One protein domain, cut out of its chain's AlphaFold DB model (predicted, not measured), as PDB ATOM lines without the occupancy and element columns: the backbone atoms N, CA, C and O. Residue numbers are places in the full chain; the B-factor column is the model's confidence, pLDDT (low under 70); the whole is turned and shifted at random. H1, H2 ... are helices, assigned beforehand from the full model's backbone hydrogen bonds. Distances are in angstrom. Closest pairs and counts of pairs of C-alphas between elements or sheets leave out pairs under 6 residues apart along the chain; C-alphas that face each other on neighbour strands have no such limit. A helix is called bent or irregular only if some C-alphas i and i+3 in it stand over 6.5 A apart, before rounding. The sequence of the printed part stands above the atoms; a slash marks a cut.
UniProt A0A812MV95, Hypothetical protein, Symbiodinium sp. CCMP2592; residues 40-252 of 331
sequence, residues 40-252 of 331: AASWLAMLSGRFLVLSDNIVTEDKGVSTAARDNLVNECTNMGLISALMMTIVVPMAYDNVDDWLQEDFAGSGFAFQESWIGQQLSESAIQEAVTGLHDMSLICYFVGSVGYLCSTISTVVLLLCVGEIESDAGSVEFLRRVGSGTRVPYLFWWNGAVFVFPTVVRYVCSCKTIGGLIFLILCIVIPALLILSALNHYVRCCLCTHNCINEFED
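What this domain is: This is residues 40 to 252 of the 331 residues of the protein "Hypothetical protein" of Symbiodinium sp. CCMP2592 (UniProt A0A812MV95). The model is a loose rod of lengthwise helices: H4, H5b and H3 pack together as its core, while H6 meets H5b near one end and the short H1 and H2 farther along. H2, H3, H4, H5b and H6 form an up-and-down bundle, each running against the one before; H1 crosses H6. The 213 printed residues, with six named helices, H1 to H6, and no named strand, are all helix in class; the radius of gyration of the C-alphas is 22.5 A and the spans are 73 by 34 by 21 A.

Where its parts are: H4, residues 125 to 165, is 59.3 A long from C-alpha 125 at (49.641, -19.941, -38.235). H5, residues 170 to 207, was assigned as one helix by its hydrogen bonds but is bent, with C-alphas 179 and 182 8.9 A apart; its arms are H5a, 170 to 179, and H5b, 182 to 207, 39.4 A. H3 is residues 69 to 96, 38.4 A; H6 is 212 to 248, 53.1 A, ending at (-7.489, -47.002, -32.361). H1 is 40 to 48, 12.2 A, and H2 50 to 61, 16.9 A.

How they stand to each other: H4 touches H5b at a shallow tilt of 25 degrees, opposite ways, closest at the C-alphas of Gly 146 and Gly 194, 3.9 A. H3 and H4 form a hairpin, closest at C-alphas 81 and 154, 4.7 A. H5b and H6 form another, with C-alphas 206 and 215 6.4 A apart. H4 and H6 are apart. Every O i to N i+4 pair is within hydrogen-bond range in H1, H4 and H5a, against 5 of 8 in H2, 22 of 24 in H3, 13 of 22 in H5b and 32 of 33 in H6.

The domain as a whole: The C-alphas of Gly 109 and Asp 252 are farthest apart, 75.8 A. The printed part has no cut; the link from H3 to H4, 28 residues, is long. Mean pLDDT of the printed part is 79.7, with 43 residues under 70, among them 49 to 69.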
ATOM      1  N   ALA A  40       5.411 -31.089 -34.556       82.44
ATOM      2  CA  ALA A  40       6.278 -31.141 -33.376       82.44
ATOM      3  C   ALA A  40       6.197 -32.494 -32.644       82.44
ATOM      4  O   ALA A  40       7.191 -32.971 -32.098       82.44
ATOM      5  N   ALA A  41       5.022 -33.126 -32.654       78.44
ATOM      6  CA  ALA A  41       4.810 -34.408 -31.999       78.44
ATOM      7  C   ALA A  41       5.493 -35.554 -32.749       78.44
ATOM      8  O   ALA A  41       6.091 -36.415 -32.110       78.44
ATOM      9  N   SER A  42       5.485 -35.536 -34.083       81.62
ATOM     10  CA  SER A  42       6.217 -36.516 -34.890       81.62
ATOM     11  C   SER A  42       7.729 -36.387 -34.739       81.62
ATOM     12  O   SER A  42       8.410 -37.402 -34.622       81.62
ATOM     13  N   TRP A  43       8.259 -35.166 -34.633       82.88
ATOM     14  CA  TRP A  43       9.670 -34.951 -34.295       82.88
ATOM     15  C   TRP A  43      10.034 -35.525 -32.929       82.88
ATOM     16  O   TRP A  43      11.021 -36.249 -32.797       82.88
ATOM     17  N   LEU A  44       9.214 -35.252 -31.913       82.75
ATOM     18  CA  LEU A  44       9.426 -35.801 -30.579       82.75
ATOM     19  C   LEU A  44       9.294 -37.330 -30.579       82.75
ATOM     20  O   LEU A  44      10.074 -38.010 -29.912       82.75
ATOM     21  N   ALA A  45       8.359 -37.886 -31.350       80.31
ATOM     22  CA  ALA A  45       8.198 -39.326 -31.510       80.31
ATOM     23  C   ALA A  45       9.416 -39.967 -32.185       80.31
ATOM     24  O   ALA A  45       9.872 -41.008 -31.718       80.31
ATOM     25  N   MET A  46       9.980 -39.327 -33.212       81.75
ATOM     26  CA  MET A  46      11.193 -39.775 -33.897       81.75
ATOM     27  C   MET A  46      12.406 -39.765 -32.959       81.75
ATOM     28  O   MET A  46      13.101 -40.770 -32.847       81.75
ATOM     29  N   LEU A  47      12.625 -38.673 -32.219       80.12
ATOM     30  CA  LEU A  47      13.754 -38.555 -31.284       80.12
ATOM     31  C   LEU A  47      13.642 -39.509 -30.091       80.12
ATOM     32  O   LEU A  47      14.648 -39.984 -29.575       80.12
ATOM     33  N   SER A  48      12.421 -39.791 -29.643       76.38
ATOM     34  CA  SER A  48      12.182 -40.688 -28.510       76.38
ATOM     35  C   SER A  48      12.005 -42.153 -28.901       76.38
ATOM     36  O   SER A  48      11.893 -42.983 -28.003       76.38
ATOM     37  N   GLY A  49      11.916 -42.479 -30.196       69.31
ATOM     38  CA  GLY A  49      11.569 -43.821 -30.678       69.31
ATOM     39  C   GLY A  49      10.135 -44.252 -30.339       69.31
ATOM     40  O   GLY A  49       9.803 -45.427 -30.422       69.31
ATOM     41  N   ARG A  50       9.251 -43.328 -29.930       69.12
ATOM     42  CA  ARG A  50       7.868 -43.658 -29.526       69.12
ATOM     43  C   ARG A  50       7.034 -44.252 -30.656       69.12
ATOM     44  O   ARG A  50       6.120 -45.012 -30.367       69.12
ATOM     45  N   PHE A  51       7.341 -43.916 -31.907       67.44
ATOM     46  CA  PHE A  51       6.607 -44.437 -33.060       67.44
ATOM     47  C   PHE A  51       6.795 -45.951 -33.256       67.44
ATOM     48  O   PHE A  51       5.912 -46.592 -33.811       67.44
ATOM     49  N   LEU A  52       7.889 -46.525 -32.741       63.19
ATOM     50  CA  LEU A  52       8.175 -47.964 -32.791       63.19
ATOM     51  C   LEU A  52       7.197 -48.767 -31.906       63.19
ATOM     52  O   LEU A  52       6.794 -49.871 -32.244       63.19
ATOM     53  N   VAL A  53       6.693 -48.146 -30.832       57.66
ATOM     54  CA  VAL A  53       5.761 -48.742 -29.849       57.66
ATOM     55  C   VAL A  53       4.289 -48.561 -30.254       57.66
ATOM     56  O   VAL A  53       3.390 -49.110 -29.625       57.66
ATOM     57  N   LEU A  54       3.997 -47.817 -31.327       53.81
ATOM     58  CA  LEU A  54       2.623 -47.734 -31.846       53.81
ATOM     59  C   LEU A  54       2.120 -49.115 -32.290       53.81
ATOM     60  O   LEU A  54       0.919 -49.353 -32.222       53.81
ATOM     61  N   SER A  55       3.031 -50.024 -32.668       47.84
ATOM     62  CA  SER A  55       2.748 -51.450 -32.862       47.84
ATOM     63  C   SER A  55       2.431 -52.169 -31.542       47.84
ATOM     64  O   SER A  55       1.488 -52.946 -31.487       47.84
ATOM     65  N   ASP A  56       3.149 -51.891 -30.452       43.78
ATOM     66  CA  ASP A  56       2.943 -52.580 -29.164       43.78
ATOM     67  C   ASP A  56       1.586 -52.252 -28.529       43.78
ATOM     68  O   ASP A  56       0.957 -53.125 -27.937       43.78
ATOM     69  N   ASN A  57       1.084 -51.022 -28.696       44.53
ATOM     70  CA  ASN A  57      -0.278 -50.666 -28.281       44.53
ATOM     71  C   ASN A  57      -1.360 -51.300 -29.177       44.53
ATOM     72  O   ASN A  57      -2.444 -51.598 -28.691       44.53
ATOM     73  N   ILE A  58      -1.062 -51.555 -30.459       43.69
ATOM     74  CA  ILE A  58      -1.960 -52.302 -31.362       43.69
ATOM     75  C   ILE A  58      -2.036 -53.779 -30.939       43.69
ATOM     76  O   ILE A  58      -3.086 -54.398 -31.043       43.69
ATOM     77  N   VAL A  59      -0.946 -54.338 -30.408       40.12
ATOM     78  CA  VAL A  59      -0.877 -55.756 -30.025       40.12
ATOM     79  C   VAL A  59      -1.312 -56.018 -28.571       40.12
ATOM     80  O   VAL A  59      -1.656 -57.146 -28.219       40.12
ATOM     81  N   THR A  60      -1.324 -54.993 -27.713       39.03
ATOM     82  CA  THR A  60      -1.698 -55.118 -26.289       39.03
ATOM     83  C   THR A  60      -3.180 -54.869 -26.000       39.03
ATOM     84  O   THR A  60      -3.668 -55.381 -24.994       39.03
ATOM     85  N   GLU A  61      -3.906 -54.130 -26.849       44.28
ATOM     86  CA  GLU A  61      -5.337 -53.831 -26.641       44.28
ATOM     87  C   GLU A  61      -6.294 -54.655 -27.515       44.28
ATOM     88  O   GLU A  61      -7.502 -54.658 -27.259       44.28
ATOM     89  N   ASP A  62      -5.784 -55.429 -28.478       41.56
ATOM     90  CA  ASP A  62      -6.605 -56.412 -29.180       41.56
ATOM     91  C   ASP A  62      -6.956 -57.550 -28.218       41.56
ATOM     92  O   ASP A  62      -6.098 -58.318 -27.779       41.56
ATOM     93  N   LYS A  63      -8.243 -57.625 -27.863       41.00
ATOM     94  CA  LYS A  63      -8.887 -58.548 -26.916       41.00
ATOM     95  C   LYS A  63      -8.619 -60.038 -27.245       41.00
ATOM     96  O   LYS A  63      -9.532 -60.770 -27.617       41.00
ATOM     97  N   GLY A  64      -7.387 -60.514 -27.046       36.66
ATOM     98  CA  GLY A  64      -7.036 -61.931 -26.925       36.66
ATOM     99  C   GLY A  64      -6.255 -62.591 -28.066       36.66
ATOM    100  O   GLY A  64      -6.024 -63.794 -27.961       36.66
ATOM    101  N   VAL A  65      -5.810 -61.890 -29.117       41.03
ATOM    102  CA  VAL A  65      -4.981 -62.519 -30.171       41.03
ATOM    103  C   VAL A  65      -3.820 -61.609 -30.569       41.03
ATOM    104  O   VAL A  65      -3.832 -60.955 -31.605       41.03
ATOM    105  N   SER A  66      -2.778 -61.593 -29.739       51.62
ATOM    106  CA  SER A  66      -1.536 -60.847 -29.969       51.62
ATOM    107  C   SER A  66      -0.602 -61.537 -30.974       51.62
ATOM    108  O   SER A  66       0.582 -61.730 -30.691       51.62
ATOM    109  N   THR A  67      -1.114 -61.997 -32.114       52.50
ATOM    110  CA  THR A  67      -0.281 -62.732 -33.078       52.50
ATOM    111  C   THR A  67       0.763 -61.803 -33.695       52.50
ATOM    112  O   THR A  67       0.396 -60.744 -34.197       52.50
ATOM    113  N   ALA A  68       2.031 -62.226 -33.697       63.16
ATOM    114  CA  ALA A  68       3.188 -61.548 -34.309       63.16
ATOM    115  C   ALA A  68       3.845 -60.394 -33.515       63.16
ATOM    116  O   ALA A  68       4.736 -59.726 -34.046       63.16
ATOM    117  N   ALA A  69       3.508 -60.191 -32.232       65.12
ATOM    118  CA  ALA A  69       4.262 -59.266 -31.362       65.12
ATOM    119  C   ALA A  69       5.746 -59.653 -31.293       65.12
ATOM    120  O   ALA A  69       6.639 -58.816 -31.438       65.12
ATOM    121  N   ARG A  70       5.992 -60.955 -31.096       70.56
ATOM    122  CA  ARG A  70       7.331 -61.532 -31.027       70.56
ATOM    123  C   ARG A  70       8.083 -61.327 -32.338       70.56
ATOM    124  O   ARG A  70       9.214 -60.855 -32.302       70.56
ATOM    125  N   ASP A  71       7.460 -61.622 -33.475       74.75
ATOM    126  CA  ASP A  71       8.102 -61.507 -34.791       74.75
ATOM    127  C   ASP A  71       8.451 -60.056 -35.139       74.75
ATOM    128  O   ASP A  71       9.548 -59.789 -35.631       74.75
ATOM    129  N   ASN A  72       7.568 -59.103 -34.831       73.12
ATOM    130  CA  ASN A  72       7.839 -57.678 -35.035       73.12
ATOM    131  C   ASN A  72       9.014 -57.202 -34.176       73.12
ATOM    132  O   ASN A  72       9.938 -56.575 -34.695       73.12
ATOM    133  N   LEU A  73       9.019 -57.561 -32.890       75.12
ATOM    134  CA  LEU A  73      10.096 -57.210 -31.967       75.12
ATOM    135  C   LEU A  73      11.431 -57.840 -32.379       75.12
ATOM    136  O   LEU A  73      12.465 -57.171 -32.369       75.12
ATOM    137  N   VAL A  74      11.415 -59.119 -32.764       81.75
ATOM    138  CA  VAL A  74      12.601 -59.833 -33.241       81.75
ATOM    139  C   VAL A  74      13.130 -59.189 -34.518       81.75
ATOM    140  O   VAL A  74      14.329 -58.926 -34.600       81.75
ATOM    141  N   ASN A  75      12.266 -58.875 -35.485       82.81
ATOM    142  CA  ASN A  75      12.667 -58.216 -36.727       82.81
ATOM    143  C   ASN A  75      13.249 -56.823 -36.476       82.81
ATOM    144  O   ASN A  75      14.303 -56.494 -37.021       82.81
ATOM    145  N   GLU A  76      12.611 -56.010 -35.632       80.38
ATOM    146  CA  GLU A  76      13.103 -54.677 -35.279       80.38
ATOM    147  C   GLU A  76      14.482 -54.749 -34.611       80.38
ATOM    148  O   GLU A  76      15.432 -54.105 -35.067       80.38
ATOM    149  N   CYS A  77      14.622 -55.586 -33.580       84.38
ATOM    150  CA  CYS A  77      15.878 -55.748 -32.848       84.38
ATOM    151  C   CYS A  77      16.985 -56.329 -33.730       84.38
ATOM    152  O   CYS A  77      18.130 -55.892 -33.645       84.38
ATOM    153  N   THR A  78      16.655 -57.286 -34.600       86.19
ATOM    154  CA  THR A  78      17.618 -57.895 -35.525       86.19
ATOM    155  C   THR A  78      18.111 -56.873 -36.540       86.19
ATOM    156  O   THR A  78      19.319 -56.703 -36.696       86.19
ATOM    157  N   ASN A  79      17.204 -56.134 -37.185       87.75
ATOM    158  CA  ASN A  79      17.575 -55.106 -38.156       87.75
ATOM    159  C   ASN A  79      18.431 -54.014 -37.511       87.75
ATOM    160  O   ASN A  79      19.458 -53.620 -38.063       87.75
ATOM    161  N   MET A  80      18.050 -53.560 -36.316       87.94
ATOM    162  CA  MET A  80      18.810 -52.547 -35.593       87.94
ATOM    163  C   MET A  80      20.187 -53.058 -35.166       87.94
ATOM    164  O   MET A  80      21.177 -52.358 -35.362       87.94
ATOM    165  N   GLY A  81      20.270 -54.285 -34.648       89.44
ATOM    166  CA  GLY A  81      21.531 -54.909 -34.252       89.44
ATOM    167  C   GLY A  81      22.478 -55.100 -35.435       89.44
ATOM    168  O   GLY A  81      23.658 -54.775 -35.332       89.44
ATOM    169  N   LEU A  82      21.959 -55.544 -36.585       91.06
ATOM    170  CA  LEU A  82      22.735 -55.703 -37.818       91.06
ATOM    171  C   LEU A  82      23.258 -54.365 -38.344       91.06
ATOM    172  O   LEU A  82      24.436 -54.267 -38.687       91.06
ATOM    173  N   ILE A  83      22.416 -53.326 -38.380       90.94
ATOM    174  CA  ILE A  83      22.842 -51.988 -38.806       90.94
ATOM    175  C   ILE A  83      23.900 -51.446 -37.839       90.94
ATOM    176  O   ILE A  83      24.946 -50.986 -38.289       90.94
ATOM    177  N   SER A  84      23.682 -51.534 -36.524       90.62
ATOM    178  CA  SER A  84      24.661 -51.106 -35.516       90.62
ATOM    179  C   SER A  84      26.001 -51.828 -35.667       90.62
ATOM    180  O   SER A  84      27.049 -51.179 -35.670       90.62
ATOM    181  N   ALA A  85      25.985 -53.148 -35.866       91.06
ATOM    182  CA  ALA A  85      27.191 -53.940 -36.077       91.06
ATOM    183  C   ALA A  85      27.918 -53.549 -37.374       91.06
ATOM    184  O   ALA A  85      29.141 -53.409 -37.374       91.06
ATOM    185  N   LEU A  86      27.185 -53.311 -38.467       91.94
ATOM    186  CA  LEU A  86      27.755 -52.844 -39.734       91.94
ATOM    187  C   LEU A  86      28.448 -51.486 -39.563       91.94
ATOM    188  O   LEU A  86      29.589 -51.306 -39.995       91.94
ATOM    189  N   MET A  87      27.779 -50.543 -38.893       90.50
ATOM    190  CA  MET A  87      28.339 -49.220 -38.622       90.50
ATOM    191  C   MET A  87      29.613 -49.332 -37.782       90.50
ATOM    192  O   MET A  87      30.623 -48.719 -38.118       90.50
ATOM    193  N   MET A  88      29.595 -50.165 -36.740       88.81
ATOM    194  CA  MET A  88      30.736 -50.371 -35.850       88.81
ATOM    195  C   MET A  88      31.925 -51.074 -36.521       88.81
ATOM    196  O   MET A  88      33.067 -50.785 -36.181       88.81
ATOM    197  N   THR A  89      31.683 -52.012 -37.437       88.62
ATOM    198  CA  THR A  89      32.745 -52.867 -38.008       88.62
ATOM    199  C   THR A  89      33.335 -52.334 -39.306       88.62
ATOM    200  O   THR A  89      34.476 -52.658 -39.619       88.62
ATOM    201  N   ILE A  90      32.586 -51.522 -40.056       86.38
ATOM    202  CA  ILE A  90      33.025 -51.003 -41.358       86.38
ATOM    203  C   ILE A  90      33.181 -49.491 -41.312       86.38
ATOM    204  O   ILE A  90      34.249 -48.962 -41.611       86.38
ATOM    205  N   VAL A  91      32.111 -48.786 -40.948       82.19
ATOM    206  CA  VAL A  91      32.037 -47.333 -41.134       82.19
ATOM    207  C   VAL A  91      32.889 -46.598 -40.106       82.19
ATOM    208  O   VAL A  91      33.630 -45.687 -40.464       82.19
ATOM    209  N   VAL A  92      32.816 -47.005 -38.840       82.12
ATOM    210  CA  VAL A  92      33.577 -46.376 -37.757       82.12
ATOM    211  C   VAL A  92      35.089 -46.562 -37.929       82.12
ATOM    212  O   VAL A  92      35.774 -45.548 -37.873       82.12
ATOM    213  N   PRO A  93      35.637 -47.767 -38.199       82.44
ATOM    214  CA  PRO A  93      37.071 -47.931 -38.440       82.44
ATOM    215  C   PRO A  93      37.553 -47.137 -39.655       82.44
ATOM    216  O   PRO A  93      38.514 -46.390 -39.544       82.44
ATOM    217  N   MET A  94      36.817 -47.194 -40.772       80.38
ATOM    218  CA  MET A  94      37.147 -46.411 -41.968       80.38
ATOM    219  C   MET A  94      37.159 -44.902 -41.684       80.38
ATOM    220  O   MET A  94      37.994 -44.176 -42.209       80.38
ATOM    221  N   ALA A  95      36.239 -44.407 -40.853       77.56
ATOM    222  CA  ALA A  95      36.225 -43.006 -40.444       77.56
ATOM    223  C   ALA A  95      37.320 -42.679 -39.411       77.56
ATOM    224  O   ALA A  95      37.834 -41.566 -39.411       77.56
ATOM    225  N   TYR A  96      37.695 -43.632 -38.557       77.31
ATOM    226  CA  TYR A  96      38.747 -43.473 -37.555       77.31
ATOM    227  C   TYR A  96      40.140 -43.384 -38.186       77.31
ATOM    228  O   TYR A  96      40.947 -42.573 -37.745       77.31
ATOM    229  N   ASP A  97      40.388 -44.123 -39.271       78.50
ATOM    230  CA  ASP A  97      41.640 -44.036 -40.040       78.50
ATOM    231  C   ASP A  97      41.916 -42.612 -40.558       78.50
ATOM    232  O   ASP A  97      43.055 -42.257 -40.829       78.50
ATOM    233  N   ASN A  98      40.876 -41.779 -40.651       73.94
ATOM    234  CA  ASN A  98      40.939 -40.392 -41.106       73.94
ATOM    235  C   ASN A  98      41.134 -39.372 -39.960       73.94
ATOM    236  O   ASN A  98      41.067 -38.162 -40.195       73.94
ATOM    237  N   VAL A  99      41.294 -39.813 -38.705       75.38
ATOM    238  CA  VAL A  99      41.480 -38.912 -37.547       75.38
ATOM    239  C   VAL A  99      42.821 -38.192 -37.616       75.38
ATOM    240  O   VAL A  99      42.894 -37.000 -37.316       75.38
ATOM    241  N   ASP A 100      43.864 -38.903 -38.032       73.69
ATOM    242  CA  ASP A 100      45.227 -38.382 -38.031       73.69
ATOM    243  C   ASP A 100      45.500 -37.404 -39.178       73.69
ATOM    244  O   ASP A 100      46.437 -36.616 -39.081       73.69
ATOM    245  N   ASP A 101      44.652 -37.353 -40.206       69.94
ATOM    246  CA  ASP A 101      44.803 -36.434 -41.350       69.94
ATOM    247  C   ASP A 101      44.707 -34.951 -40.952       69.94
ATOM    248  O   ASP A 101      45.063 -34.054 -41.717       69.94
ATOM    249  N   TRP A 102      44.202 -34.659 -39.750       74.00
ATOM    250  CA  TRP A 102      44.298 -33.316 -39.181       74.00
ATOM    251  C   TRP A 102      45.743 -32.960 -38.818       74.00
ATOM    252  O   TRP A 102      46.158 -31.817 -39.003       74.00
ATOM    253  N   LEU A 103      46.489 -33.930 -38.287       69.12
ATOM    254  CA  LEU A 103      47.809 -33.777 -37.678       69.12
ATOM    255  C   LEU A 103      48.964 -34.223 -38.577       69.12
ATOM    256  O   LEU A 103      50.117 -33.943 -38.246       69.12
ATOM    257  N   GLN A 104      48.687 -34.939 -39.665       64.94
ATOM    258  CA  GLN A 104      49.693 -35.508 -40.557       64.94
ATOM    259  C   GLN A 104      49.493 -35.013 -41.990       64.94
ATOM    260  O   GLN A 104      48.379 -34.726 -42.423       64.94
ATOM    261  N   GLU A 105      50.596 -34.885 -42.725       58.88
ATOM    262  CA  GLU A 105      50.544 -34.665 -44.169       58.88
ATOM    263  C   GLU A 105      50.221 -35.995 -44.863       58.88
ATOM    264  O   GLU A 105      50.872 -37.002 -44.578       58.88
ATOM    265  N   ASP A 106      49.276 -35.992 -45.810       58.25
ATOM    266  CA  ASP A 106      48.954 -37.176 -46.626       58.25
ATOM    267  C   ASP A 106      50.201 -37.704 -47.371       58.25
ATOM    268  O   ASP A 106      50.370 -38.911 -47.560       58.25
ATOM    269  N   PHE A 107      51.107 -36.802 -47.778       56.75
ATOM    270  CA  PHE A 107      52.427 -37.107 -48.337       56.75
ATOM    271  C   PHE A 107      53.444 -36.040 -47.914       56.75
ATOM    272  O   PHE A 107      53.091 -34.878 -47.763       56.75
ATOM    273  N   ALA A 108      54.728 -36.393 -47.800       47.25
ATOM    274  CA  ALA A 108      55.767 -35.422 -47.442       47.25
ATOM    275  C   ALA A 108      55.764 -34.206 -48.394       47.25
ATOM    276  O   ALA A 108      56.052 -34.340 -49.587       47.25
ATOM    277  N   GLY A 109      55.452 -33.025 -47.857       50.88
ATOM    278  CA  GLY A 109      55.330 -31.769 -48.595       50.88
ATOM    279  C   GLY A 109      53.942 -31.473 -49.178       50.88
ATOM    280  O   GLY A 109      53.821 -30.501 -49.923       50.88
ATOM    281  N   SER A 110      52.910 -32.270 -48.871       50.34
ATOM    282  CA  SER A 110      51.519 -32.008 -49.285       50.34
ATOM    283  C   SER A 110      50.788 -31.007 -48.390       50.34
ATOM    284  O   SER A 110      49.642 -30.680 -48.684       50.34
ATOM    285  N   GLY A 111      51.410 -30.562 -47.293       58.22
ATOM    286  CA  GLY A 111      50.767 -29.724 -46.287       58.22
ATOM    287  C   GLY A 111      49.634 -30.434 -45.539       58.22
ATOM    288  O   GLY A 111      49.257 -31.569 -45.843       58.22
ATOM    289  N   PHE A 112      49.079 -29.748 -44.537       70.06
ATOM    290  CA  PHE A 112      47.919 -30.223 -43.780       70.06
ATOM    291  C   PHE A 112      46.623 -29.894 -44.532       70.06
ATOM    292  O   PHE A 112      46.419 -28.744 -44.940       70.06
ATOM    293  N   ALA A 113      45.703 -30.859 -44.646       73.25
ATOM    294  CA  ALA A 113      44.442 -30.702 -45.385       73.25
ATOM    295  C   ALA A 113      43.632 -29.464 -44.947       73.25
ATOM    296  O   ALA A 113      43.040 -28.766 -45.775       73.25
ATOM    297  N   PHE A 114      43.654 -29.147 -43.647       80.88
ATOM    298  CA  PHE A 114      43.011 -27.950 -43.110       80.88
ATOM    299  C   PHE A 114      43.743 -26.659 -43.486       80.88
ATOM    300  O   PHE A 114      43.093 -25.695 -43.889       80.88
ATOM    301  N   GLN A 115      45.075 -26.625 -43.385       83.06
ATOM    302  CA  GLN A 115      45.878 -25.439 -43.700       83.06
ATOM    303  C   GLN A 115      45.736 -25.039 -45.174       83.06
ATOM    304  O   GLN A 115      45.641 -23.854 -45.488       83.06
ATOM    305  N   GLU A 116      45.668 -26.020 -46.075       82.56
ATOM    306  CA  GLU A 116      45.473 -25.770 -47.505       82.56
ATOM    307  C   GLU A 116      44.032 -25.400 -47.886       82.56
ATOM    308  O   GLU A 116      43.782 -24.963 -49.015       82.56
ATOM    309  N   SER A 117      43.070 -25.585 -46.979       86.81
ATOM    310  CA  SER A 117      41.663 -25.281 -47.230       86.81
ATOM    311  C   SER A 117      41.408 -23.778 -47.360       86.81
ATOM    312  O   SER A 117      42.173 -22.943 -46.877       86.81
ATOM    313  N   TRP A 118      40.269 -23.412 -47.956       87.94
ATOM    314  CA  TRP A 118      39.848 -22.014 -48.032       87.94
ATOM    315  C   TRP A 118      39.715 -21.383 -46.639       87.94
ATOM    316  O   TRP A 118      40.072 -20.222 -46.478       87.94
ATOM    317  N   ILE A 119      39.235 -22.142 -45.643       85.31
ATOM    318  CA  ILE A 119      39.090 -21.678 -44.254       85.31
ATOM    319  C   ILE A 119      40.468 -21.490 -43.612       85.31
ATOM    320  O   ILE A 119      40.729 -20.437 -43.035       85.31
ATOM    321  N   GLY A 120      41.355 -22.481 -43.742       85.69
ATOM    322  CA  GLY A 120      42.702 -22.444 -43.172       85.69
ATOM    323  C   GLY A 120      43.536 -21.283 -43.703       85.69
ATOM    324  O   GLY A 120      44.181 -20.593 -42.922       85.69
ATOM    325  N   GLN A 121      43.428 -20.975 -44.998       87.06
ATOM    326  CA  GLN A 121      44.112 -19.836 -45.622       87.06
ATOM    327  C   GLN A 121      43.704 -18.463 -45.055       87.06
ATOM    328  O   GLN A 121      44.429 -17.491 -45.258       87.06
ATOM    329  N   GLN A 122      42.559 -18.349 -44.369       89.38
ATOM    330  CA  GLN A 122      42.125 -17.094 -43.732       89.38
ATOM    331  C   GLN A 122      42.644 -16.932 -42.295       89.38
ATOM    332  O   GLN A 122      42.431 -15.885 -41.683       89.38
ATOM    333  N   LEU A 123      43.279 -17.962 -41.733       89.12
ATOM    334  CA  LEU A 123      43.715 -17.997 -40.341       89.12
ATOM    335  C   LEU A 123      45.220 -17.727 -40.223       89.12
ATOM    336  O   LEU A 123      45.998 -17.990 -41.136       89.12
ATOM    337  N   SER A 124      45.643 -17.203 -39.070       90.88
ATOM    338  CA  SER A 124      47.067 -17.114 -38.734       90.88
ATOM    339  C   SER A 124      47.638 -18.499 -38.421       90.88
ATOM    340  O   SER A 124      46.913 -19.382 -37.967       90.88
ATOM    341  N   GLU A 125      48.954 -18.678 -38.567       85.25
ATOM    342  CA  GLU A 125      49.641 -19.941 -38.235       85.25
ATOM    343  C   GLU A 125      49.340 -20.421 -36.805       85.25
ATOM    344  O   GLU A 125      49.048 -21.596 -36.587       85.25
ATOM    345  N   SER A 126      49.312 -19.498 -35.837       87.56
ATOM    346  CA  SER A 126      48.956 -19.805 -34.448       87.56
ATOM    347  C   SER A 126      47.523 -20.331 -34.301       87.56
ATOM    348  O   SER A 126      47.286 -21.260 -33.535       87.56
ATOM    349  N   ALA A 127      46.572 -19.757 -35.044       88.06
ATOM    350  CA  ALA A 127      45.173 -20.173 -35.016       88.06
ATOM    351  C   ALA A 127      44.964 -21.511 -35.738       88.06
ATOM    352  O   ALA A 127      44.123 -22.303 -35.324       88.06
ATOM    353  N   ILE A 128      45.746 -21.790 -36.786       85.75
ATOM    354  CA  ILE A 128      45.734 -23.079 -37.489       85.75
ATOM    355  C   ILE A 128      46.180 -24.197 -36.545       85.75
ATOM    356  O   ILE A 128      45.498 -25.213 -36.453       85.75
ATOM    357  N   GLN A 129      47.279 -24.004 -35.809       85.12
ATOM    358  CA  GLN A 129      47.807 -25.026 -34.901       85.12
ATOM    359  C   GLN A 129      46.828 -25.365 -33.760       85.12
ATOM    360  O   GLN A 129      46.643 -26.537 -33.418       85.12
ATOM    361  N   GLU A 130      46.164 -24.351 -33.202       87.69
ATOM    362  CA  GLU A 130      45.116 -24.538 -32.193       87.69
ATOM    363  C   GLU A 130      43.874 -25.229 -32.783       87.69
ATOM    364  O   GLU A 130      43.378 -26.206 -32.218       87.69
ATOM    365  N   ALA A 131      43.407 -24.782 -33.955       86.88
ATOM    366  CA  ALA A 131      42.238 -25.349 -34.622       86.88
ATOM    367  C   ALA A 131      42.438 -26.819 -35.010       86.88
ATOM    368  O   ALA A 131      41.548 -27.630 -34.778       86.88
ATOM    369  N   VAL A 132      43.602 -27.177 -35.557       86.25
ATOM    370  CA  VAL A 132      43.947 -28.558 -35.930       86.25
ATOM    371  C   VAL A 132      43.899 -29.487 -34.715       86.25
ATOM    372  O   VAL A 132      43.287 -30.552 -34.781       86.25
ATOM    373  N   THR A 133      44.474 -29.059 -33.589       86.56
ATOM    374  CA  THR A 133      44.457 -29.843 -32.344       86.56
ATOM    375  C   THR A 133      43.025 -30.022 -31.830       86.56
ATOM    376  O   THR A 133      42.614 -31.129 -31.488       86.56
ATOM    377  N   GLY A 134      42.220 -28.954 -31.852       88.56
ATOM    378  CA  GLY A 134      40.810 -29.019 -31.463       88.56
ATOM    379  C   GLY A 134      39.957 -29.906 -32.381       88.56
ATOM    380  O   GLY A 134      39.106 -30.651 -31.896       88.56
ATOM    381  N   LEU A 135      40.186 -29.861 -33.697       88.88
ATOM    382  CA  LEU A 135      39.493 -30.696 -34.685       88.88
ATOM    383  C   LEU A 135      39.845 -32.179 -34.527       88.88
ATOM    384  O   LEU A 135      38.953 -33.027 -34.635       88.88
ATOM    385  N   HIS A 136      41.108 -32.485 -34.222       88.94
ATOM    386  CA  HIS A 136      41.548 -33.833 -33.881       88.94
ATOM    387  C   HIS A 136      40.821 -34.358 -32.635       88.94
ATOM    388  O   HIS A 136      40.146 -35.388 -32.706       88.94
ATOM    389  N   ASP A 137      40.872 -33.625 -31.518       90.50
ATOM    390  CA  ASP A 137      40.258 -34.056 -30.254       90.50
ATOM    391  C   ASP A 137      38.738 -34.201 -30.375       90.50
ATOM    392  O   ASP A 137      38.156 -35.184 -29.910       90.50
ATOM    393  N   MET A 138      38.084 -33.260 -31.062       92.25
ATOM    394  CA  MET A 138      36.660 -33.346 -31.384       92.25
ATOM    395  C   MET A 138      36.347 -34.612 -32.191       92.25
ATOM    396  O   MET A 138      35.390 -35.320 -31.872       92.25
ATOM    397  N   SER A 139      37.152 -34.918 -33.213       90.31
ATOM    398  CA  SER A 139      36.972 -36.115 -34.039       90.31
ATOM    399  C   SER A 139      37.117 -37.384 -33.207       90.31
ATOM    400  O   SER A 139      36.226 -38.232 -33.233       90.31
ATOM    401  N   LEU A 140      38.168 -37.476 -32.389       89.88
ATOM    402  CA  LEU A 140      38.423 -38.615 -31.512       89.88
ATOM    403  C   LEU A 140      37.281 -38.833 -30.510       89.88
ATOM    404  O   LEU A 140      36.794 -39.956 -30.372       89.88
ATOM    405  N   ILE A 141      36.799 -37.770 -29.857       91.94
ATOM    406  CA  ILE A 141      35.672 -37.848 -28.916       91.94
ATOM    407  C   ILE A 141      34.405 -38.325 -29.633       91.94
ATOM    408  O   ILE A 141      33.742 -39.247 -29.157       91.94
ATOM    409  N   CYS A 142      34.061 -37.736 -30.780       91.56
ATOM    410  CA  CYS A 142      32.864 -38.116 -31.525       91.56
ATOM    411  C   CYS A 142      32.937 -39.550 -32.063       91.56
ATOM    412  O   CYS A 142      31.929 -40.257 -32.015       91.56
ATOM    413  N   TYR A 143      34.101 -40.009 -32.534       90.12
ATOM    414  CA  TYR A 143      34.283 -41.395 -32.966       90.12
ATOM    415  C   TYR A 143      34.231 -42.370 -31.790       90.12
ATOM    416  O   TYR A 143      33.600 -43.418 -31.915       90.12
ATOM    417  N   PHE A 144      34.802 -42.022 -30.634       91.12
ATOM    418  CA  PHE A 144      34.701 -42.836 -29.422       91.12
ATOM    419  C   PHE A 144      33.245 -42.975 -28.965       91.12
ATOM    420  O   PHE A 144      32.756 -44.092 -28.792       91.12
ATOM    421  N   VAL A 145      32.525 -41.855 -28.844       91.81
ATOM    422  CA  VAL A 145      31.092 -41.844 -28.511       91.81
ATOM    423  C   VAL A 145      30.297 -42.650 -29.538       91.81
ATOM    424  O   VAL A 145      29.480 -43.482 -29.156       91.81
ATOM    425  N   GLY A 146      30.590 -42.475 -30.829       91.19
ATOM    426  CA  GLY A 146      29.974 -43.235 -31.912       91.19
ATOM    427  C   GLY A 146      30.168 -44.747 -31.779       91.19
ATOM    428  O   GLY A 146      29.209 -45.518 -31.835       91.19
ATOM    429  N   SER A 147      31.410 -45.162 -31.533       90.69
ATOM    430  CA  SER A 147      31.816 -46.560 -31.342       90.69
ATOM    431  C   SER A 147      31.103 -47.189 -30.151       90.69
ATOM    432  O   SER A 147      30.526 -48.269 -30.267       90.69
ATOM    433  N   VAL A 148      31.110 -46.495 -29.009       93.81
ATOM    434  CA  VAL A 148      30.439 -46.946 -27.786       93.81
ATOM    435  C   VAL A 148      28.927 -47.008 -27.993       93.81
ATOM    436  O   VAL A 148      28.313 -48.000 -27.615       93.81
ATOM    437  N   GLY A 149      28.327 -46.011 -28.646       93.69
ATOM    438  CA  GLY A 149      26.901 -45.994 -28.972       93.69
ATOM    439  C   GLY A 149      26.482 -47.198 -29.817       93.69
ATOM    440  O   GLY A 149      25.572 -47.936 -29.434       93.69
ATOM    441  N   TYR A 150      27.180 -47.478 -30.922       94.81
ATOM    442  CA  TYR A 150      26.871 -48.645 -31.757       94.81
ATOM    443  C   TYR A 150      27.161 -49.981 -31.063       94.81
ATOM    444  O   TYR A 150      26.377 -50.923 -31.215       94.81
ATOM    445  N   LEU A 151      28.214 -50.069 -30.242       93.31
ATOM    446  CA  LEU A 151      28.488 -51.256 -29.428       93.31
ATOM    447  C   LEU A 151      27.364 -51.512 -28.419       93.31
ATOM    448  O   LEU A 151      26.827 -52.616 -28.356       93.31
ATOM    449  N   CYS A 152      26.966 -50.493 -27.658       94.50
ATOM    450  CA  CYS A 152      25.876 -50.587 -26.691       94.50
ATOM    451  C   CYS A 152      24.544 -50.923 -27.373       94.50
ATOM    452  O   CYS A 152      23.787 -51.740 -26.850       94.50
ATOM    453  N   SER A 153      24.269 -50.364 -28.554       94.88
ATOM    454  CA  SER A 153      23.095 -50.724 -29.361       94.88
ATOM    455  C   SER A 153      23.127 -52.202 -29.777       94.88
ATOM    456  O   SER A 153      22.150 -52.927 -29.598       94.88
ATOM    457  N   THR A 154      24.277 -52.698 -30.234       93.81
ATOM    458  CA  THR A 154      24.449 -54.105 -30.631       93.81
ATOM    459  C   THR A 154      24.300 -55.055 -29.438       93.81
ATOM    460  O   THR A 154      23.566 -56.034 -29.503       93.81
ATOM    461  N   ILE A 155      24.937 -54.758 -28.303       93.75
ATOM    462  CA  ILE A 155      24.820 -55.596 -27.101       93.75
ATOM    463  C   ILE A 155      23.379 -55.589 -26.583       93.75
ATOM    464  O   ILE A 155      22.834 -56.643 -26.267       93.75
ATOM    465  N   SER A 156      22.742 -54.417 -26.512       92.81
ATOM    466  CA  SER A 156      21.368 -54.310 -26.010       92.81
ATOM    467  C   SER A 156      20.350 -55.005 -26.917       92.81
ATOM    468  O   SER A 156      19.451 -55.653 -26.388       92.81
ATOM    469  N   THR A 157      20.509 -54.960 -28.247       92.00
ATOM    470  CA  THR A 157      19.669 -55.750 -29.171       92.00
ATOM    471  C   THR A 157      19.849 -57.250 -28.965       92.00
ATOM    472  O   THR A 157      18.854 -57.958 -28.855       92.00
ATOM    473  N   VAL A 158      21.086 -57.742 -28.833       92.38
ATOM    474  CA  VAL A 158      21.352 -59.167 -28.568       92.38
ATOM    475  C   VAL A 158      20.738 -59.606 -27.239       92.38
ATOM    476  O   VAL A 158      20.068 -60.633 -27.188       92.38
ATOM    477  N   VAL A 159      20.916 -58.827 -26.169       92.69
ATOM    478  CA  VAL A 159      20.322 -59.136 -24.858       92.69
ATOM    479  C   VAL A 159      18.797 -59.157 -24.943       92.69
ATOM    480  O   VAL A 159      18.177 -60.086 -24.432       92.69
ATOM    481  N   LEU A 160      18.187 -58.180 -25.621       89.25
ATOM    482  CA  LEU A 160      16.737 -58.122 -25.795       89.25
ATOM    483  C   LEU A 160      16.217 -59.330 -26.591       89.25
ATOM    484  O   LEU A 160      15.237 -59.947 -26.183       89.25
ATOM    485  N   LEU A 161      16.914 -59.725 -27.663       88.12
ATOM    486  CA  LEU A 161      16.596 -60.920 -28.449       88.12
ATOM    487  C   LEU A 161      16.724 -62.210 -27.636       88.12
ATOM    488  O   LEU A 161      15.864 -63.078 -27.758       88.12
ATOM    489  N   LEU A 162      17.751 -62.338 -26.789       89.44
ATOM    490  CA  LEU A 162      17.893 -63.486 -25.890       89.44
ATOM    491  C   LEU A 162      16.738 -63.539 -24.884       89.44
ATOM    492  O   LEU A 162      16.122 -64.587 -24.728       89.44
ATOM    493  N   CYS A 163      16.381 -62.410 -24.262       87.69
ATOM    494  CA  CYS A 163      15.248 -62.348 -23.336       87.69
ATOM    495  C   CYS A 163      13.919 -62.732 -24.002       87.69
ATOM    496  O   CYS A 163      13.129 -63.456 -23.406       87.69
ATOM    497  N   VAL A 164      13.675 -62.263 -25.227       85.00
ATOM    498  CA  VAL A 164      12.469 -62.602 -26.001       85.00
ATOM    499  C   VAL A 164      12.505 -64.056 -26.476       85.00
ATOM    500  O   VAL A 164      11.473 -64.720 -26.513       85.00
ATOM    501  N   GLY A 165      13.694 -64.573 -26.794       84.81
ATOM    502  CA  GLY A 165      13.922 -65.961 -27.185       84.81
ATOM    503  C   GLY A 165      13.423 -66.958 -26.142       84.81
ATOM    504  O   GLY A 165      12.747 -67.916 -26.517       84.81
ATOM    505  N   GLU A 166      13.660 -66.665 -24.859       89.38
ATOM    506  CA  GLU A 166      13.211 -67.467 -23.707       89.38
ATOM    507  C   GLU A 166      11.688 -67.436 -23.482       89.38
ATOM    508  O   GLU A 166      11.151 -68.234 -22.714       89.38
ATOM    509  N   ILE A 167      10.958 -66.523 -24.129       86.62
ATOM    510  CA  ILE A 167       9.515 -66.376 -23.938       86.62
ATOM    511  C   ILE A 167       8.761 -67.126 -25.034       86.62
ATOM    512  O   ILE A 167       8.478 -66.582 -26.094       86.62
ATOM    513  N   GLU A 168       8.381 -68.375 -24.772       74.56
ATOM    514  CA  GLU A 168       7.778 -69.276 -25.773       74.56
ATOM    515  C   GLU A 168       6.444 -68.800 -26.382       74.56
ATOM    516  O   GLU A 168       6.049 -69.291 -27.438       74.56
ATOM    517  N   SER A 169       5.738 -67.851 -25.754       74.25
ATOM    518  CA  SER A 169       4.413 -67.398 -26.203       74.25
ATOM    519  C   SER A 169       4.368 -65.918 -26.584       74.25
ATOM    520  O   SER A 169       5.002 -65.067 -25.954       74.25
ATOM    521  N   ASP A 170       3.531 -65.591 -27.568       66.94
ATOM    522  CA  ASP A 170       3.244 -64.207 -27.963       66.94
ATOM    523  C   ASP A 170       2.655 -63.393 -26.800       66.94
ATOM    524  O   ASP A 170       3.086 -62.271 -26.544       66.94
ATOM    525  N   ALA A 171       1.743 -63.987 -26.021       67.19
ATOM    526  CA  ALA A 171       1.171 -63.349 -24.835       67.19
ATOM    527  C   ALA A 171       2.234 -63.042 -23.764       67.19
ATOM    528  O   ALA A 171       2.202 -61.989 -23.125       67.19
ATOM    529  N   GLY A 172       3.214 -63.935 -23.588       71.25
ATOM    530  CA  GLY A 172       4.356 -63.680 -22.714       71.25
ATOM    531  C   GLY A 172       5.225 -62.529 -23.225       71.25
ATOM    532  O   GLY A 172       5.697 -61.723 -22.426       71.25
ATOM    533  N   SER A 173       5.420 -62.432 -24.544       74.56
ATOM    534  CA  SER A 173       6.216 -61.367 -25.168       74.56
ATOM    535  C   SER A 173       5.552 -60.004 -24.973       74.56
ATOM    536  O   SER A 173       6.219 -59.028 -24.641       74.56
ATOM    537  N   VAL A 174       4.223 -59.958 -25.069       70.50
ATOM    538  CA  VAL A 174       3.416 -58.775 -24.754       70.50
ATOM    539  C   VAL A 174       3.563 -58.351 -23.290       70.50
ATOM    540  O   VAL A 174       3.834 -57.184 -23.004       70.50
ATOM    541  N   GLU A 175       3.432 -59.284 -22.345       74.31
ATOM    542  CA  GLU A 175       3.599 -58.977 -20.918       74.31
ATOM    543  C   GLU A 175       5.036 -58.532 -20.598       74.31
ATOM    544  O   GLU A 175       5.246 -57.635 -19.777       74.31
ATOM    545  N   PHE A 176       6.034 -59.107 -21.270       79.56
ATOM    546  CA  PHE A 176       7.423 -58.668 -21.179       79.56
ATOM    547  C   PHE A 176       7.597 -57.233 -21.681       79.56
ATOM    548  O   PHE A 176       8.125 -56.401 -20.941       79.56
ATOM    549  N   LEU A 177       7.091 -56.906 -22.871       76.00
ATOM    550  CA  LEU A 177       7.117 -55.548 -23.421       76.00
ATOM    551  C   LEU A 177       6.435 -54.548 -22.485       76.00
ATOM    552  O   LEU A 177       6.986 -53.482 -22.205       76.00
ATOM    553  N   ARG A 178       5.289 -54.921 -21.906       75.19
ATOM    554  CA  ARG A 178       4.569 -54.099 -20.927       75.19
ATOM    555  C   ARG A 178       5.399 -53.826 -19.670       75.19
ATOM    556  O   ARG A 178       5.356 -52.719 -19.138       75.19
ATOM    557  N   ARG A 179       6.159 -54.817 -19.186       78.75
ATOM    558  CA  ARG A 179       7.022 -54.687 -17.995       78.75
ATOM    559  C   ARG A 179       8.299 -53.906 -18.261       78.75
ATOM    560  O   ARG A 179       8.703 -53.109 -17.420       78.75
ATOM    561  N   VAL A 180       8.937 -54.139 -19.405       81.31
ATOM    562  CA  VAL A 180      10.144 -53.411 -19.817       81.31
ATOM    563  C   VAL A 180       9.795 -51.957 -20.156       81.31
ATOM    564  O   VAL A 180      10.578 -51.041 -19.887       81.31
ATOM    565  N   GLY A 181       8.600 -51.722 -20.702       77.44
ATOM    566  CA  GLY A 181       8.076 -50.401 -21.005       77.44
ATOM    567  C   GLY A 181       9.015 -49.629 -21.927       77.44
ATOM    568  O   GLY A 181       9.410 -50.102 -22.984       77.44
ATOM    569  N   SER A 182       9.434 -48.430 -21.511       73.44
ATOM    570  CA  SER A 182      10.350 -47.605 -22.321       73.44
ATOM    571  C   SER A 182      11.765 -48.188 -22.458       73.44
ATOM    572  O   SER A 182      12.530 -47.697 -23.286       73.44
ATOM    573  N   GLY A 183      12.120 -49.221 -21.684       78.88
ATOM    574  CA  GLY A 183      13.414 -49.902 -21.779       78.88
ATOM    575  C   GLY A 183      13.637 -50.627 -23.111       78.88
ATOM    576  O   GLY A 183      14.781 -50.810 -23.514       78.88
ATOM    577  N   THR A 184      12.572 -50.953 -23.851       77.62
ATOM    578  CA  THR A 184      12.659 -51.568 -25.188       77.62
ATOM    579  C   THR A 184      13.328 -50.643 -26.207       77.62
ATOM    580  O   THR A 184      13.842 -51.100 -27.219       77.62
ATOM    581  N   ARG A 185      13.398 -49.338 -25.908       79.38
ATOM    582  CA  ARG A 185      13.970 -48.295 -26.773       79.38
ATOM    583  C   ARG A 185      15.463 -48.079 -26.575       79.38
ATOM    584  O   ARG A 185      16.070 -47.297 -27.303       79.38
ATOM    585  N   VAL A 186      16.058 -48.722 -25.574       86.88
ATOM    586  CA  VAL A 186      17.480 -48.571 -25.245       86.88
ATOM    587  C   VAL A 186      18.382 -48.833 -26.465       86.88
ATOM    588  O   VAL A 186      19.239 -47.987 -26.730       86.88
ATOM    589  N   PRO A 187      18.157 -49.890 -27.277       89.44
ATOM    590  CA  PRO A 187      18.902 -50.090 -28.517       89.44
ATOM    591  C   PRO A 187      18.856 -48.915 -29.495       89.44
ATOM    592  O   PRO A 187      19.894 -48.523 -30.034       89.44
ATOM    593  N   TYR A 188      17.671 -48.329 -29.689       87.75
ATOM    594  CA  TYR A 188      17.457 -47.202 -30.597       87.75
ATOM    595  C   TYR A 188      18.139 -45.930 -30.094       87.75
ATOM    596  O   TYR A 188      18.789 -45.224 -30.862       87.75
ATOM    597  N   LEU A 189      18.046 -45.652 -28.792       88.50
ATOM    598  CA  LEU A 189      18.697 -44.489 -28.186       88.50
ATOM    599  C   LEU A 189      20.223 -44.577 -28.291       88.50
ATOM    600  O   LEU A 189      20.875 -43.580 -28.604       88.50
ATOM    601  N   PHE A 190      20.793 -45.767 -28.083       92.31
ATOM    602  CA  PHE A 190      22.222 -45.991 -28.286       92.31
ATOM    603  C   PHE A 190      22.629 -45.893 -29.757       92.31
ATOM    604  O   PHE A 190      23.666 -45.304 -30.048       92.31
ATOM    605  N   TRP A 191      21.805 -46.385 -30.687       91.19
ATOM    606  CA  TRP A 191      22.046 -46.219 -32.123       91.19
ATOM    607  C   TRP A 191      22.051 -44.740 -32.530       91.19
ATOM    608  O   TRP A 191      22.952 -44.290 -33.238       91.19
ATOM    609  N   TRP A 192      21.091 -43.960 -32.022       89.31
ATOM    610  CA  TRP A 192      21.018 -42.518 -32.253       89.31
ATOM    611  C   TRP A 192      22.235 -41.781 -31.683       89.31
ATOM    612  O   TRP A 192      22.794 -40.906 -32.339       89.31
ATOM    613  N   ASN A 193      22.689 -42.157 -30.485       88.50
ATOM    614  CA  ASN A 193      23.929 -41.630 -29.915       88.50
ATOM    615  C   ASN A 193      25.157 -42.030 -30.754       88.50
ATOM    616  O   ASN A 193      26.038 -41.206 -30.984       88.50
ATOM    617  N   GLY A 194      25.157 -43.253 -31.292       88.62
ATOM    618  CA  GLY A 194      26.161 -43.743 -32.233       88.62
ATOM    619  C   GLY A 194      26.325 -42.826 -33.446       88.62
ATOM    620  O   GLY A 194      27.447 -42.549 -33.864       88.62
ATOM    621  N   ALA A 195      25.225 -42.253 -33.949       89.75
ATOM    622  CA  ALA A 195      25.220 -41.361 -35.111       89.75
ATOM    623  C   ALA A 195      26.007 -40.046 -34.923       89.75
ATOM    624  O   ALA A 195      26.272 -39.355 -35.908       89.75
ATOM    625  N   VAL A 196      26.446 -39.706 -33.701       89.38
ATOM    626  CA  VAL A 196      27.325 -38.547 -33.435       89.38
ATOM    627  C   VAL A 196      28.624 -38.611 -34.249       89.38
ATOM    628  O   VAL A 196      29.164 -37.570 -34.612       89.38
ATOM    629  N   PHE A 197      29.085 -39.806 -34.632       85.75
ATOM    630  CA  PHE A 197      30.265 -39.990 -35.486       85.75
ATOM    631  C   PHE A 197      30.134 -39.338 -36.886       85.75
ATOM    632  O   PHE A 197      31.137 -39.067 -37.550       85.75
ATOM    633  N   VAL A 198      28.912 -39.056 -37.358       87.62
ATOM    634  CA  VAL A 198      28.684 -38.361 -38.639       87.62
ATOM    635  C   VAL A 198      29.163 -36.908 -38.562       87.62
ATOM    636  O   VAL A 198      29.634 -36.359 -39.556       87.62
ATOM    637  N   PHE A 199      29.091 -36.290 -37.380       89.25
ATOM    638  CA  PHE A 199      29.479 -34.898 -37.168       89.25
ATOM    639  C   PHE A 199      30.936 -34.595 -37.569       89.25
ATOM    640  O   PHE A 199      31.117 -33.736 -38.435       89.25
ATOM    641  N   PRO A 200      31.968 -35.293 -37.049       87.88
ATOM    642  CA  PRO A 200      33.350 -35.055 -37.465       87.88
ATOM    643  C   PRO A 200      33.567 -35.292 -38.958       87.88
ATOM    644  O   PRO A 200      34.304 -34.545 -39.590       87.88
ATOM    645  N   THR A 201      32.861 -36.256 -39.552       85.56
ATOM    646  CA  THR A 201      32.926 -36.518 -40.996       85.56
ATOM    647  C   THR A 201      32.434 -35.313 -41.806       85.56
ATOM    648  O   THR A 201      33.087 -34.891 -42.758       85.56
ATOM    649  N   VAL A 202      31.308 -34.710 -41.417       87.69
ATOM    650  CA  VAL A 202      30.780 -33.498 -42.069       87.69
ATOM    651  C   VAL A 202      31.724 -32.312 -41.877       87.69
ATOM    652  O   VAL A 202      32.045 -31.628 -42.848       87.69
ATOM    653  N   VAL A 203      32.196 -32.091 -40.644       88.88
ATOM    654  CA  VAL A 203      33.159 -31.025 -40.325       88.88
ATOM    655  C   VAL A 203      34.413 -31.175 -41.180       88.88
ATOM    656  O   VAL A 203      34.849 -30.205 -41.791       88.88
ATOM    657  N   ARG A 204      34.932 -32.397 -41.323       84.56
ATOM    658  CA  ARG A 204      36.079 -32.711 -42.176       84.56
ATOM    659  C   ARG A 204      35.895 -32.245 -43.613       84.56
ATOM    660  O   ARG A 204      36.741 -31.508 -44.118       84.56
ATOM    661  N   TYR A 205      34.798 -32.620 -44.268       84.94
ATOM    662  CA  TYR A 205      34.556 -32.208 -45.655       84.94
ATOM    663  C   TYR A 205      34.456 -30.684 -45.801       84.94
ATOM    664  O   TYR A 205      35.025 -30.111 -46.732       84.94
ATOM    665  N   VAL A 206      33.778 -30.020 -44.862       87.31
ATOM    666  CA  VAL A 206      33.643 -28.554 -44.834       87.31
ATOM    667  C   VAL A 206      35.013 -27.885 -44.673       87.31
ATOM    668  O   VAL A 206      35.351 -26.966 -45.416       87.31
ATOM    669  N   CYS A 207      35.825 -28.389 -43.748       86.38
ATOM    670  CA  CYS A 207      37.139 -27.857 -43.403       86.38
ATOM    671  C   CYS A 207      38.256 -28.244 -44.385       86.38
ATOM    672  O   CYS A 207      39.332 -27.673 -44.293       86.38
ATOM    673  N   SER A 208      38.018 -29.155 -45.333       84.31
ATOM    674  CA  SER A 208      39.012 -29.563 -46.347       84.31
ATOM    675  C   SER A 208      38.772 -28.922 -47.722       84.31
ATOM    676  O   SER A 208      39.550 -29.106 -48.660       84.31
ATOM    677  N   CYS A 209      37.687 -28.159 -47.891       87.00
ATOM    678  CA  CYS A 209      37.365 -27.518 -49.165       87.00
ATOM    679  C   CYS A 209      38.373 -26.413 -49.516       87.00
ATOM    680  O   CYS A 209      38.449 -25.390 -48.839       87.00
ATOM    681  N   LYS A 210      39.089 -26.569 -50.637       88.38
ATOM    682  CA  LYS A 210      40.116 -25.613 -51.102       88.38
ATOM    683  C   LYS A 210      39.563 -24.300 -51.666       88.38
ATOM    684  O   LYS A 210      40.288 -23.317 -51.759       88.38
ATOM    685  N   THR A 211      38.294 -24.260 -52.077       89.62
ATOM    686  CA  THR A 211      37.687 -23.073 -52.703       89.62
ATOM    687  C   THR A 211      36.340 -22.731 -52.081       89.62
ATOM    688  O   THR A 211      35.598 -23.622 -51.669       89.62
ATOM    689  N   ILE A 212      35.980 -21.442 -52.085       90.12
ATOM    690  CA  ILE A 212      34.667 -20.981 -51.613       90.12
ATOM    691  C   ILE A 212      33.514 -21.539 -52.462       90.12
ATOM    692  O   ILE A 212      32.474 -21.905 -51.927       90.12
ATOM    693  N   GLY A 213      33.705 -21.660 -53.782       93.19
ATOM    694  CA  GLY A 213      32.704 -22.243 -54.678       93.19
ATOM    695  C   GLY A 213      32.463 -23.725 -54.384       93.19
ATOM    696  O   GLY A 213      31.314 -24.151 -54.289       93.19
ATOM    697  N   GLY A 214      33.540 -24.488 -54.162       90.50
ATOM    698  CA  GLY A 214      33.459 -25.882 -53.727       90.50
ATOM    699  C   GLY A 214      32.791 -26.030 -52.360       90.50
ATOM    700  O   GLY A 214      31.928 -26.886 -52.203       90.50
ATOM    701  N   LEU A 215      33.110 -25.146 -51.410       90.00
ATOM    702  CA  LEU A 215      32.488 -25.112 -50.086       90.00
ATOM    703  C   LEU A 215      30.975 -24.857 -50.162       90.00
ATOM    704  O   LEU A 215      30.200 -25.591 -49.554       90.00
ATOM    705  N   ILE A 216      30.539 -23.854 -50.935       92.56
ATOM    706  CA  ILE A 216      29.112 -23.557 -51.134       92.56
ATOM    707  C   ILE A 216      28.402 -24.766 -51.748       92.56
ATOM    708  O   ILE A 216      27.345 -25.171 -51.266       92.56
ATOM    709  N   PHE A 217      28.987 -25.367 -52.788       93.88
ATOM    710  CA  PHE A 217      28.415 -26.546 -53.434       93.88
ATOM    711  C   PHE A 217      28.310 -27.738 -52.474       93.88
ATOM    712  O   PHE A 217      27.261 -28.378 -52.410       93.88
ATOM    713  N   LEU A 218      29.355 -28.005 -51.686       91.50
ATOM    714  CA  LEU A 218      29.361 -29.061 -50.677       91.50
ATOM    715  C   LEU A 218      28.268 -28.835 -49.623       91.50
ATOM    716  O   LEU A 218      27.505 -29.753 -49.331       91.50
ATOM    717  N   ILE A 219      28.153 -27.616 -49.084       90.88
ATOM    718  CA  ILE A 219      27.114 -27.272 -48.102       90.88
ATOM    719  C   ILE A 219      25.727 -27.534 -48.691       90.88
ATOM    720  O   ILE A 219      24.898 -28.156 -48.031       90.88
ATOM    721  N   LEU A 220      25.473 -27.132 -49.939       93.06
ATOM    722  CA  LEU A 220      24.203 -27.420 -50.610       93.06
ATOM    723  C   LEU A 220      23.969 -28.931 -50.771       93.06
ATOM    724  O   LEU A 220      22.860 -29.400 -50.515       93.06
ATOM    725  N   CYS A 221      25.005 -29.697 -51.123       92.50
ATOM    726  CA  CYS A 221      24.931 -31.156 -51.255       92.50
ATOM    727  C   CYS A 221      24.713 -31.888 -49.927       92.50
ATOM    728  O   CYS A 221      24.239 -33.017 -49.942       92.50
ATOM    729  N   ILE A 222      25.035 -31.278 -48.788       90.31
ATOM    730  CA  ILE A 222      24.769 -31.855 -47.464       90.31
ATOM    731  C   ILE A 222      23.390 -31.409 -46.971       90.31
ATOM    732  O   ILE A 222      22.563 -32.232 -46.579       90.31
ATOM    733  N   VAL A 223      23.114 -30.104 -47.026       91.56
ATOM    734  CA  VAL A 223      21.908 -29.499 -46.452       91.56
ATOM    735  C   VAL A 223      20.652 -29.901 -47.220       91.56
ATOM    736  O   VAL A 223      19.663 -30.261 -46.588       91.56
ATOM    737  N   ILE A 224      20.661 -29.875 -48.559       93.31
ATOM    738  CA  ILE A 224      19.455 -30.188 -49.343       93.31
ATOM    739  C   ILE A 224      19.020 -31.644 -49.113       93.31
ATOM    740  O   ILE A 224      17.869 -31.846 -48.717       93.31
ATOM    741  N   PRO A 225      19.887 -32.665 -49.272       91.81
ATOM    742  CA  PRO A 225      19.495 -34.044 -48.993       91.81
ATOM    743  C   PRO A 225      19.125 -34.272 -47.530       91.81
ATOM    744  O   PRO A 225      18.144 -34.963 -47.272       91.81
ATOM    745  N   ALA A 226      19.834 -33.659 -46.572       88.44
ATOM    746  CA  ALA A 226      19.483 -33.772 -45.159       88.44
ATOM    747  C   ALA A 226      18.071 -33.232 -44.881       88.44
ATOM    748  O   ALA A 226      17.270 -33.913 -44.248       88.44
ATOM    749  N   LEU A 227      17.722 -32.051 -45.403       90.56
ATOM    750  CA  LEU A 227      16.378 -31.484 -45.257       90.56
ATOM    751  C   LEU A 227      15.305 -32.360 -45.914       90.56
ATOM    752  O   LEU A 227      14.236 -32.553 -45.333       90.56
ATOM    753  N   LEU A 228      15.587 -32.918 -47.095       91.94
ATOM    754  CA  LEU A 228      14.669 -33.827 -47.785       91.94
ATOM    755  C   LEU A 228      14.442 -35.116 -46.987       91.94
ATOM    756  O   LEU A 228      13.294 -35.513 -46.797       91.94
ATOM    757  N   ILE A 229      15.510 -35.731 -46.474       90.31
ATOM    758  CA  ILE A 229      15.436 -36.939 -45.642       90.31
ATOM    759  C   ILE A 229      14.669 -36.644 -44.354       90.31
ATOM    760  O   ILE A 229      13.731 -37.365 -44.032       90.31
ATOM    761  N   LEU A 230      14.998 -35.564 -43.643       88.62
ATOM    762  CA  LEU A 230      14.300 -35.189 -42.410       88.62
ATOM    763  C   LEU A 230      12.811 -34.910 -42.659       88.62
ATOM    764  O   LEU A 230      11.963 -35.317 -41.865       88.62
ATOM    765  N   SER A 231      12.471 -34.271 -43.782       86.25
ATOM    766  CA  SER A 231      11.079 -34.064 -44.188       86.25
ATOM    767  C   SER A 231      10.367 -35.384 -44.495       86.25
ATOM    768  O   SER A 231       9.227 -35.570 -44.067       86.25
ATOM    769  N   ALA A 232      11.020 -36.304 -45.209       88.81
ATOM    770  CA  ALA A 232      10.468 -37.615 -45.539       88.81
ATOM    771  C   ALA A 232      10.260 -38.477 -44.286       88.81
ATOM    772  O   ALA A 232       9.169 -39.005 -44.088       88.81
ATOM    773  N   LEU A 233      11.253 -38.546 -43.393       87.12
ATOM    774  CA  LEU A 233      11.160 -39.260 -42.115       87.12
ATOM    775  C   LEU A 233      10.016 -38.715 -41.260       87.12
ATOM    776  O   LEU A 233       9.182 -39.472 -40.766       87.12
ATOM    777  N   ASN A 234       9.926 -37.392 -41.142       86.00
ATOM    778  CA  ASN A 234       8.841 -36.757 -40.412       86.00
ATOM    779  C   ASN A 234       7.473 -37.048 -41.050       86.00
ATOM    780  O   ASN A 234       6.503 -37.295 -40.339       86.00
ATOM    781  N   HIS A 235       7.385 -37.054 -42.382       83.81
ATOM    782  CA  HIS A 235       6.167 -37.446 -43.086       83.81
ATOM    783  C   HIS A 235       5.785 -38.903 -42.788       83.81
ATOM    784  O   HIS A 235       4.639 -39.151 -42.425       83.81
ATOM    785  N   TYR A 236       6.735 -39.841 -42.838       81.62
ATOM    786  CA  TYR A 236       6.491 -41.250 -42.522       81.62
ATOM    787  C   TYR A 236       6.025 -41.459 -41.082       81.62
ATOM    788  O   TYR A 236       5.031 -42.149 -40.862       81.62
ATOM    789  N   VAL A 237       6.669 -40.816 -40.105       82.31
ATOM    790  CA  VAL A 237       6.255 -40.903 -38.696       82.31
ATOM    791  C   VAL A 237       4.857 -40.315 -38.501       82.31
ATOM    792  O   VAL A 237       4.044 -40.901 -37.791       82.31
ATOM    793  N   ARG A 238       4.528 -39.199 -39.164       79.06
ATOM    794  CA  ARG A 238       3.166 -38.640 -39.128       79.06
ATOM    795  C   ARG A 238       2.148 -39.584 -39.742       79.06
ATOM    796  O   ARG A 238       1.108 -39.797 -39.137       79.06
ATOM    797  N   CYS A 239       2.443 -40.175 -40.897       73.62
ATOM    798  CA  CYS A 239       1.574 -41.178 -41.504       73.62
ATOM    799  C   CYS A 239       1.362 -42.369 -40.565       73.62
ATOM    800  O   CYS A 239       0.227 -42.792 -40.391       73.62
ATOM    801  N   CYS A 240       2.413 -42.850 -39.900       74.56
ATOM    802  CA  CYS A 240       2.317 -43.914 -38.903       74.56
ATOM    803  C   CYS A 240       1.407 -43.518 -37.724       74.56
ATOM    804  O   CYS A 240       0.488 -44.261 -37.385       74.56
ATOM    805  N   LEU A 241       1.590 -42.318 -37.161       72.94
ATOM    806  CA  LEU A 241       0.757 -41.782 -36.076       72.94
ATOM    807  C   LEU A 241      -0.708 -41.599 -36.493       72.94
ATOM    808  O   LEU A 241      -1.609 -41.972 -35.746       72.94
ATOM    809  N   CYS A 242      -0.959 -41.054 -37.686       69.56
ATOM    810  CA  CYS A 242      -2.311 -40.887 -38.214       69.56
ATOM    811  C   CYS A 242      -2.987 -42.245 -38.434       69.56
ATOM    812  O   CYS A 242      -4.130 -42.416 -38.023       69.56
ATOM    813  N   THR A 243      -2.287 -43.215 -39.029       68.25
ATOM    814  CA  THR A 243      -2.814 -44.574 -39.223       68.25
ATOM    815  C   THR A 243      -3.124 -45.237 -37.885       68.25
ATOM    816  O   THR A 243      -4.216 -45.771 -37.719       68.25
ATOM    817  N   HIS A 244      -2.223 -45.134 -36.906       71.38
ATOM    818  CA  HIS A 244      -2.451 -45.642 -35.554       71.38
ATOM    819  C   HIS A 244      -3.691 -45.012 -34.906       71.38
ATOM    820  O   HIS A 244      -4.558 -45.724 -34.409       71.38
ATOM    821  N   ASN A 245      -3.823 -43.685 -34.966       69.19
ATOM    822  CA  ASN A 245      -4.999 -42.990 -34.446       69.19
ATOM    823  C   ASN A 245      -6.287 -43.416 -35.158       69.19
ATOM    824  O   ASN A 245      -7.312 -43.533 -34.501       69.19
ATOM    825  N   CYS A 246      -6.257 -43.643 -36.474       65.25
ATOM    826  CA  CYS A 246      -7.430 -44.101 -37.219       65.25
ATOM    827  C   CYS A 246      -7.864 -45.517 -36.831       65.25
ATOM    828  O   CYS A 246      -9.062 -45.777 -36.799       65.25
ATOM    829  N   ILE A 247      -6.918 -46.416 -36.551       64.44
ATOM    830  CA  ILE A 247      -7.219 -47.787 -36.118       64.44
ATOM    831  C   ILE A 247      -7.770 -47.772 -34.687       64.44
ATOM    832  O   ILE A 247      -8.816 -48.352 -34.429       64.44
ATOM    833  N   ASN A 248      -7.134 -47.023 -33.783       64.06
ATOM    834  CA  ASN A 248      -7.489 -47.002 -32.361       64.06
ATOM    835  C   ASN A 248      -8.671 -46.087 -32.004       64.06
ATOM    836  O   ASN A 248      -9.069 -46.025 -30.842       64.06
ATOM    837  N   GLU A 249      -9.237 -45.355 -32.967       63.28
ATOM    838  CA  GLU A 249     -10.423 -44.514 -32.756       63.28
ATOM    839  C   GLU A 249     -11.724 -45.338 -32.692       63.28
ATOM    840  O   GLU A 249     -12.729 -44.852 -32.161       63.28
ATOM    841  N   PHE A 250     -11.712 -46.583 -33.182       65.25
ATOM    842  CA  PHE A 250     -12.908 -47.418 -33.312       65.25
ATOM    843  C   PHE A 250     -12.717 -48.790 -32.655       65.25
ATOM    844  O   PHE A 250     -11.722 -49.469 -32.883       65.25
ATOM    845  N   GLU A 251     -13.691 -49.191 -31.841       60.97
ATOM    846  CA  GLU A 251     -13.795 -50.517 -31.229       60.97
ATOM    847  C   GLU A 251     -14.737 -51.398 -32.060       60.97
ATOM    848  O   GLU A 251     -15.592 -50.900 -32.799       60.97
ATOM    849  N   ASP A 252     -14.586 -52.716 -31.919       61.50
ATOM    850  CA  ASP A 252     -15.413 -53.725 -32.587       61.50
ATOM    851  C   ASP A 252     -15.380 -53.625 -34.121       61.50
ATOM    852  O   ASP A 252     -16.410 -53.724 -34.787       61.50
TER     853      ASP A 252